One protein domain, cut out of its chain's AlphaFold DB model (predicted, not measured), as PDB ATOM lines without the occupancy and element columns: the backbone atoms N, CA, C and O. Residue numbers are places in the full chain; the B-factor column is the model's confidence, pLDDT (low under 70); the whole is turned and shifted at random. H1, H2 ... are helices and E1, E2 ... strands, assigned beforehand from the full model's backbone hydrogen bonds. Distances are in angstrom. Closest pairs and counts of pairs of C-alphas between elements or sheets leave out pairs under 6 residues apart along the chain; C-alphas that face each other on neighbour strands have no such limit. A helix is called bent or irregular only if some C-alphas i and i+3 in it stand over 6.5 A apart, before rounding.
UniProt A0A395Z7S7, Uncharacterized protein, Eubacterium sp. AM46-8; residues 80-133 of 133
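Overview. This is residues 80 to 133 of the 133 residues of an uncharacterized protein of Eubacterium sp. AM46-8 (UniProt A0A395Z7S7). A narrow, strongly twisted sheet is built on one long strand, E3, with E1 along one side and the shorter E2 and E4 along different parts of the other. The hairpin turns E2 to E3 and E3 to E4 reach out at opposite ends of the long axis, while the small helices H1 and H2 only graze the sheet. The 54 printed residues run H1, E1, H2, E2, E3, E4; the class is mixed, helices and strands, and the branched sheet's neighbour pairs are antiparallel. The whole is loose and elongated, with a radius of gyration of the C-alphas of 12.8 A and spans of 38 by 24 by 17 A.

Along the chain. H1, residues 80 to 85, begins at C-alpha 80 (-9.067, 36.136, 0.319) and is irregular: C-alphas 81 and 84 are 7.3 A apart. E1, residues 86 to 92, is 19.6 A long. H2 is residues 97 to 100 and E2 residues 105 to 107. E3, residues 113 to 121, is 25.1 A long and begins at (10.445, 21.147, 12.928). E4, residues 129 to 132, is 10.4 A long and ends at (-4.671, 20.508, 5.044).

Arrangement. E1 lies on one side of E3, beside residues 113 to 119, at 147 degrees; N 89 and O 116 are 2.9 A apart, within hydrogen-bond range. On the other side lie E2, beside residues 114 to 116, and E4, beside residues 118 to 121. In the hairpin E2 and E3, N 106 and O 115 are within hydrogen-bond range at 2.9 A; in the hairpin E3 and E4, N 119 and O 131 are within hydrogen-bond range at 2.9 A. E2, E3 and E4 make a meander, each strand the antiparallel neighbour of the one before. E2 and E4 are apart. H1 grazes the sheet with residues 82 to 85; the closest C-alphas of H1 and E3, Arg 85 and Ile 120, are 5.3 A apart. H2 grazes it with residues 99 to 100. H1 has 0 of 2 O i to N i+4 pairs within range and 1 of 3 O i to N i+3 pairs; H2 is too short for an O i to N i+4 pair.

Size, cuts and confidence. The two C-alphas farthest apart, Gly 110 and Asp 124, are 39.6 A apart. The printed part has no cut and no long link. Its mean pLDDT is 81.3; residues 122 to 133 are under 70.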
ATOM      1  N   GLU A  80      -9.037  34.887  -0.449       77.88
ATOM      2  CA  GLU A  80      -9.067  36.136   0.319       77.88
ATOM      3  C   GLU A  80     -10.027  36.068   1.504       77.88
ATOM      4  O   GLU A  80      -9.658  36.504   2.590       77.88
ATOM      5  N   LYS A  81     -11.198  35.444   1.333       74.44
ATOM      6  CA  LYS A  81     -12.171  35.227   2.420       74.44
ATOM      7  C   LYS A  81     -11.701  34.186   3.448       74.44
ATOM      8  O   LYS A  81     -12.222  34.142   4.559       74.44
ATOM      9  N   LEU A  82     -10.760  33.317   3.070       77.06
ATOM     10  CA  LEU A  82     -10.316  32.173   3.872       77.06
ATOM     11  C   LEU A  82      -8.962  32.383   4.567       77.06
ATOM     12  O   LEU A  82      -8.631  31.595   5.451       77.06
ATOM     13  N   LYS A  83      -8.201  33.434   4.223       81.38
ATOM     14  CA  LYS A  83      -6.884  33.749   4.819       81.38
ATOM     15  C   LYS A  83      -6.915  33.758   6.349       81.38
ATOM     16  O   LYS A  83      -6.065  33.127   6.968       81.38
ATOM     17  N   ASP A  84      -7.932  34.383   6.936       82.44
ATOM     18  CA  ASP A  84      -8.065  34.519   8.395       82.44
ATOM     19  C   ASP A  84      -8.461  33.209   9.098       82.44
ATOM     20  O   ASP A  84      -8.422  33.113  10.322       82.44
ATOM     21  N   ARG A  85      -8.832  32.178   8.331       79.75
ATOM     22  CA  ARG A  85      -9.176  30.839   8.831       79.75
ATOM     23  C   ARG A  85      -8.022  29.847   8.703       79.75
ATOM     24  O   ARG A  85      -8.172  28.685   9.088       79.75
ATOM     25  N   ILE A  86      -6.889  30.272   8.140       85.50
ATOM     26  CA  ILE A  86      -5.692  29.441   8.052       85.50
ATOM     27  C   ILE A  86      -5.011  29.430   9.419       85.50
ATOM     28  O   ILE A  86      -4.564  30.457   9.921       85.50
ATOM     29  N   VAL A  87      -4.887  28.241   9.997       87.62
ATOM     30  CA  VAL A  87      -4.122  28.002  11.218       87.62
ATOM     31  C   VAL A  87      -2.845  27.240  10.918       87.62
ATOM     32  O   VAL A  87      -2.756  26.445   9.980       87.62
ATOM     33  N   TYR A  88      -1.847  27.469  11.759       89.88
ATOM     34  CA  TYR A  88      -0.534  26.856  11.644       89.88
ATOM     35  C   TYR A  88      -0.413  25.698  12.632       89.88
ATOM     36  O   TYR A  88      -0.829  25.808  13.785       89.88
ATOM     37  N   THR A  89       0.173  24.585  12.199       90.62
ATOM     38  CA  THR A  89       0.537  23.471  13.084       90.62
ATOM     39  C   THR A  89       2.039  23.235  13.014       90.62
ATOM     40  O   THR A  89       2.621  23.249  11.933       90.62
ATOM     41  N   LEU A  90       2.666  22.989  14.161       93.44
ATOM     42  CA  LEU A  90       4.072  22.608  14.249       93.44
ATOM     43  C   LEU A  90       4.182  21.083  14.320       93.44
ATOM     44  O   LEU A  90       3.530  20.454  15.155       93.44
ATOM     45  N   VAL A  91       4.988  20.483  13.446       93.38
ATOM     46  CA  VAL A  91       5.210  19.031  13.394       93.38
ATOM     47  C   VAL A  91       6.697  18.713  13.296       93.38
ATOM     48  O   VAL A  91       7.471  19.505  12.764       93.38
ATOM     49  N   ASN A  92       7.100  17.535  13.766       95.56
ATOM     50  CA  ASN A  92       8.446  17.026  13.523       95.56
ATOM     51  C   ASN A  92       8.580  16.600  12.049       95.56
ATOM     52  O   ASN A  92       7.816  15.760  11.571       95.56
ATOM     53  N   ALA A  93       9.530  17.189  11.331       94.31
ATOM     54  CA  ALA A  93       9.749  16.992   9.908       94.31
ATOM     55  C   ALA A  93      10.163  15.556   9.584       94.31
ATOM     56  O   ALA A  93       9.655  14.976   8.623       94.31
ATOM     57  N   ASP A  94      11.019  14.958  10.415       92.38
ATOM     58  CA  ASP A  94      11.487  13.595  10.194       92.38
ATOM     59  C   ASP A  94      10.384  12.553  10.401       92.38
ATOM     60  O   ASP A  94      10.275  11.597   9.632       92.38
ATOM     61  N   SER A  95       9.527  12.771  11.394       92.06
ATOM     62  CA  SER A  95       8.389  11.902  11.699       92.06
ATOM     63  C   SER A  95       7.253  12.044  10.681       92.06
ATOM     64  O   SER A  95       6.394  11.176  10.609       92.06
ATOM     65  N   ASN A  96       7.210  13.140   9.914       92.06
ATOM     66  CA  ASN A  96       6.124  13.461   8.977       92.06
ATOM     67  C   ASN A  96       6.597  13.485   7.509       92.06
ATOM     68  O   ASN A  96       5.965  14.127   6.669       92.06
ATOM     69  N   LYS A  97       7.718  12.824   7.176       91.56
ATOM     70  CA  LYS A  97       8.345  12.869   5.836       91.56
ATOM     71  C   LYS A  97       7.382  12.529   4.708       91.56
ATOM     72  O   LYS A  97       7.491  13.108   3.629       91.56
ATOM     73  N   SER A  98       6.487  11.569   4.916       89.06
ATOM     74  CA  SER A  98       5.532  11.141   3.893       89.06
ATOM     75  C   SER A  98       4.443  12.188   3.712       89.06
ATOM     76  O   SER A  98       4.167  12.575   2.577       89.06
ATOM     77  N   ARG A  99       3.891  12.711   4.813       86.88
ATOM     78  CA  ARG A  99       2.859  13.755   4.768       86.88
ATOM     79  C   ARG A  99       3.375  15.072   4.194       86.88
ATOM     80  O   ARG A  99       2.692  15.701   3.397       86.88
ATOM     81  N   LEU A 100       4.595  15.478   4.543       91.75
ATOM     82  CA  LEU A 100       5.190  16.730   4.062       91.75
ATOM     83  C   LEU A 100       5.462  16.738   2.547       91.75
ATOM     84  O   LEU A 100       5.597  17.806   1.967       91.75
ATOM     85  N   LYS A 101       5.493  15.579   1.873       91.38
ATOM     86  CA  LYS A 101       5.597  15.519   0.401       91.38
ATOM     87  C   LYS A 101       4.316  15.944  -0.313       91.38
ATOM     88  O   LYS A 101       4.372  16.245  -1.501       91.38
ATOM     89  N   THR A 102       3.175  15.912   0.374       89.25
ATOM     90  CA  THR A 102       1.857  16.109  -0.243       89.25
ATOM     91  C   THR A 102       1.193  17.422   0.152       89.25
ATOM     92  O   THR A 102       0.132  17.722  -0.383       89.25
ATOM     93  N   ILE A 103       1.777  18.183   1.084       90.00
ATOM     94  CA  ILE A 103       1.207  19.434   1.599       90.00
ATOM     95  C   ILE A 103       2.257  20.554   1.617       90.00
ATOM     96  O   ILE A 103       3.448  20.275   1.774       90.00
ATOM     97  N   PRO A 104       1.856  21.830   1.521       91.38
ATOM     98  CA  PRO A 104       2.731  22.968   1.737       91.38
ATOM     99  C   PRO A 104       3.242  23.003   3.180       91.38
ATOM    100  O   PRO A 104       2.481  22.875   4.145       91.38
ATOM    101  N   TYR A 105       4.541  23.238   3.340       94.50
ATOM    102  CA  TYR A 105       5.158  23.405   4.650       94.50
ATOM    103  C   TYR A 105       6.343  24.364   4.605       94.50
ATOM    104  O   TYR A 105       6.917  24.644   3.551       94.50
ATOM    105  N   ARG A 106       6.733  24.859   5.779       96.12
ATOM    106  CA  ARG A 106       7.959  25.635   5.969       96.12
ATOM    107  C   ARG A 106       8.837  24.965   7.015       96.12
ATOM    108  O   ARG A 106       8.449  24.880   8.176       96.12
ATOM    109  N   LEU A 107      10.029  24.528   6.613       96.38
ATOM    110  CA  LEU A 107      11.029  23.999   7.541       96.38
ATOM    111  C   LEU A 107      11.659  25.141   8.352       96.38
ATOM    112  O   LEU A 107      12.061  26.168   7.791       96.38
ATOM    113  N   LEU A 108      11.763  24.961   9.666       95.44
ATOM    114  CA  LEU A 108      12.455  25.891  10.549       95.44
ATOM    115  C   LEU A 108      13.960  25.596  10.522       95.44
ATOM    116  O   LEU A 108      14.412  24.537  10.956       95.44
ATOM    117  N   LYS A 109      14.740  26.541   9.980       92.88
ATOM    118  CA  LYS A 109      16.195  26.397   9.819       92.88
ATOM    119  C   LYS A 109      16.864  26.080  11.158       92.88
ATOM    120  O   LYS A 109      16.621  26.770  12.141       92.88
ATOM    121  N   GLY A 110      17.738  25.076  11.157       92.62
ATOM    122  CA  GLY A 110      18.466  24.643  12.352       92.62
ATOM    123  C   GLY A 110      17.656  23.765  13.309       92.62
ATOM    124  O   GLY A 110      18.118  23.515  14.415       92.62
ATOM    125  N   THR A 111      16.470  23.298  12.905       94.62
ATOM    126  CA  THR A 111      15.628  22.393  13.700       94.62
ATOM    127  C   THR A 111      15.095  21.252  12.838       94.62
ATOM    128  O   THR A 111      15.153  21.307  11.608       94.62
ATOM    129  N   ASP A 112      14.516  20.249  13.485       94.44
ATOM    130  CA  ASP A 112      13.760  19.161  12.869       94.44
ATOM    131  C   ASP A 112      12.252  19.464  12.801       94.44
ATOM    132  O   ASP A 112      11.442  18.550  12.685       94.44
ATOM    133  N   LEU A 113      11.847  20.737  12.874       96.19
ATOM    134  CA  LEU A 113      10.445  21.147  12.928       96.19
ATOM    135  C   LEU A 113       9.981  21.799  11.621       96.19
ATOM    136  O   LEU A 113      10.681  22.606  11.005       96.19
ATOM    137  N   ALA A 114       8.751  21.486  11.221       96.00
ATOM    138  CA  ALA A 114       8.070  22.058  10.068       96.00
ATOM    139  C   ALA A 114       6.733  22.685  10.478       96.00
ATOM    140  O   ALA A 114       5.981  22.124  11.275       96.00
ATOM    141  N   ILE A 115       6.426  23.844   9.897       95.19
ATOM    142  CA  ILE A 115       5.117  24.491   9.998       95.19
ATOM    143  C   ILE A 115       4.256  24.014   8.830       95.19
ATOM    144  O   ILE A 115       4.663  24.168   7.678       95.19
ATOM    145  N   THR A 116       3.076  23.474   9.123       93.00
ATOM    146  CA  THR A 116       2.035  23.122   8.146       93.00
ATOM    147  C   THR A 116       0.824  24.033   8.305       93.00
ATOM    148  O   THR A 116       0.634  24.654   9.355       93.00
ATOM    149  N   TYR A 117       0.011  24.124   7.256       89.50
ATOM    150  CA  TYR A 117      -1.129  25.033   7.183       89.50
ATOM    151  C   TYR A 117      -2.422  24.229   7.100       89.50
ATOM    152  O   TYR A 117      -2.516  23.271   6.332       89.50
ATOM    153  N   LYS A 118      -3.414  24.618   7.894       85.00
ATOM    154  CA  LYS A 118      -4.744  24.012   7.887       85.00
ATOM    155  C   LYS A 118      -5.795  25.084   7.745       85.00
ATOM    156  O   LYS A 118      -5.709  26.113   8.405       85.00
ATOM    157  N   LEU A 119      -6.810  24.822   6.943       81.19
ATOM    158  CA  LEU A 119      -7.993  25.659   6.894       81.19
ATOM    159  C   LEU A 119      -8.981  25.169   7.948       81.19
ATOM    160  O   LEU A 119      -9.408  24.013   7.884       81.19
ATOM    161  N   ILE A 120      -9.349  26.029   8.899       76.69
ATOM    162  CA  ILE A 120     -10.471  25.753   9.796       76.69
ATOM    163  C   ILE A 120     -11.771  26.022   9.053       76.69
ATOM    164  O   ILE A 120     -12.044  27.120   8.561       76.69
ATOM    165  N   ILE A 121     -12.584  24.982   9.004       70.44
ATOM    166  CA  ILE A 121     -13.926  24.999   8.466       70.44
ATOM    167  C   ILE A 121     -14.845  24.956   9.677       70.44
ATOM    168  O   ILE A 121     -14.929  23.946  10.376       70.44
ATOM    169  N   ASP A 122     -15.464  26.097   9.955       58.66
ATOM    170  CA  ASP A 122     -16.335  26.256  11.108       58.66
ATOM    171  C   ASP A 122     -17.550  25.334  10.958       58.66
ATOM    172  O   ASP A 122     -18.252  25.374   9.944       58.66
ATOM    173  N   ILE A 123     -17.747  24.462  11.939       53.09
ATOM    174  CA  ILE A 123     -18.938  23.635  12.090       53.09
ATOM    175  C   ILE A 123     -19.289  23.746  13.574       53.09
ATOM    176  O   ILE A 123     -18.425  23.580  14.431       53.09
ATOM    177  N   ASP A 124     -20.537  24.121  13.850       43.28
ATOM    178  CA  ASP A 124     -21.063  24.525  15.158       43.28
ATOM    179  C   ASP A 124     -20.601  23.661  16.346       43.28
ATOM    180  O   ASP A 124     -20.331  22.479  16.156       43.28
ATOM    181  N   PHE A 125     -20.601  24.276  17.549       36.75
ATOM    182  CA  PHE A 125     -20.375  23.866  18.967       36.75
ATOM    183  C   PHE A 125     -19.899  22.432  19.335       36.75
ATOM    184  O   PHE A 125     -19.313  22.243  20.396       36.75
ATOM    185  N   ASN A 126     -20.115  21.424  18.495       42.25
ATOM    186  CA  ASN A 126     -19.824  20.010  18.697       42.25
ATOM    187  C   ASN A 126     -18.708  19.425  17.798       42.25
ATOM    188  O   ASN A 126     -18.311  18.289  18.056       42.25
ATOM    189  N   ALA A 127     -18.204  20.108  16.754       47.78
ATOM    190  CA  ALA A 127     -17.128  19.545  15.915       47.78
ATOM    191  C   ALA A 127     -16.368  20.583  15.068       47.78
ATOM    192  O   ALA A 127     -16.962  21.216  14.219       47.78
ATOM    193  N   THR A 128     -15.039  20.673  15.166       54.12
ATOM    194  CA  THR A 128     -14.225  21.434  14.195       54.12
ATOM    195  C   THR A 128     -13.834  20.542  13.015       54.12
ATOM    196  O   THR A 128     -13.216  19.496  13.225       54.12
ATOM    197  N   ALA A 129     -14.119  20.952  11.773       63.75
ATOM    198  CA  ALA A 129     -13.457  20.365  10.607       63.75
ATOM    199  C   ALA A 129     -12.232  21.190  10.220       63.75
ATOM    200  O   ALA A 129     -12.227  22.418  10.263       63.75
ATOM    201  N   SER A 130     -11.178  20.500   9.803       62.16
ATOM    202  CA  SER A 130     -10.000  21.141   9.235       62.16
ATOM    203  C   SER A 130      -9.481  20.318   8.072       62.16
ATOM    204  O   SER A 130      -9.389  19.094   8.203       62.16
ATOM    205  N   SER A 131      -9.085  20.981   6.991       66.81
ATOM    206  CA  SER A 131      -8.349  20.355   5.891       66.81
ATOM    207  C   SER A 131      -6.924  20.883   5.866       66.81
ATOM    208  O   SER A 131      -6.701  22.058   6.161       66.81
ATOM    209  N   ASP A 132      -5.973  20.025   5.499       66.69
ATOM    210  CA  ASP A 132      -4.671  20.508   5.044       66.69
ATOM    211  C   ASP A 132      -4.908  21.335   3.760       66.69
ATOM    212  O   ASP A 132      -5.787  20.986   2.960       66.69
ATOM    213  N   VAL A 133      -4.216  22.473   3.647       55.53
ATOM    214  CA  VAL A 133      -4.298  23.409   2.502       55.53
ATOM    215  C   VAL A 133      -3.320  22.996   1.420       55.53
ATOM    216  O   VAL A 133      -2.234  22.522   1.809       55.53
TER     217      VAL A 133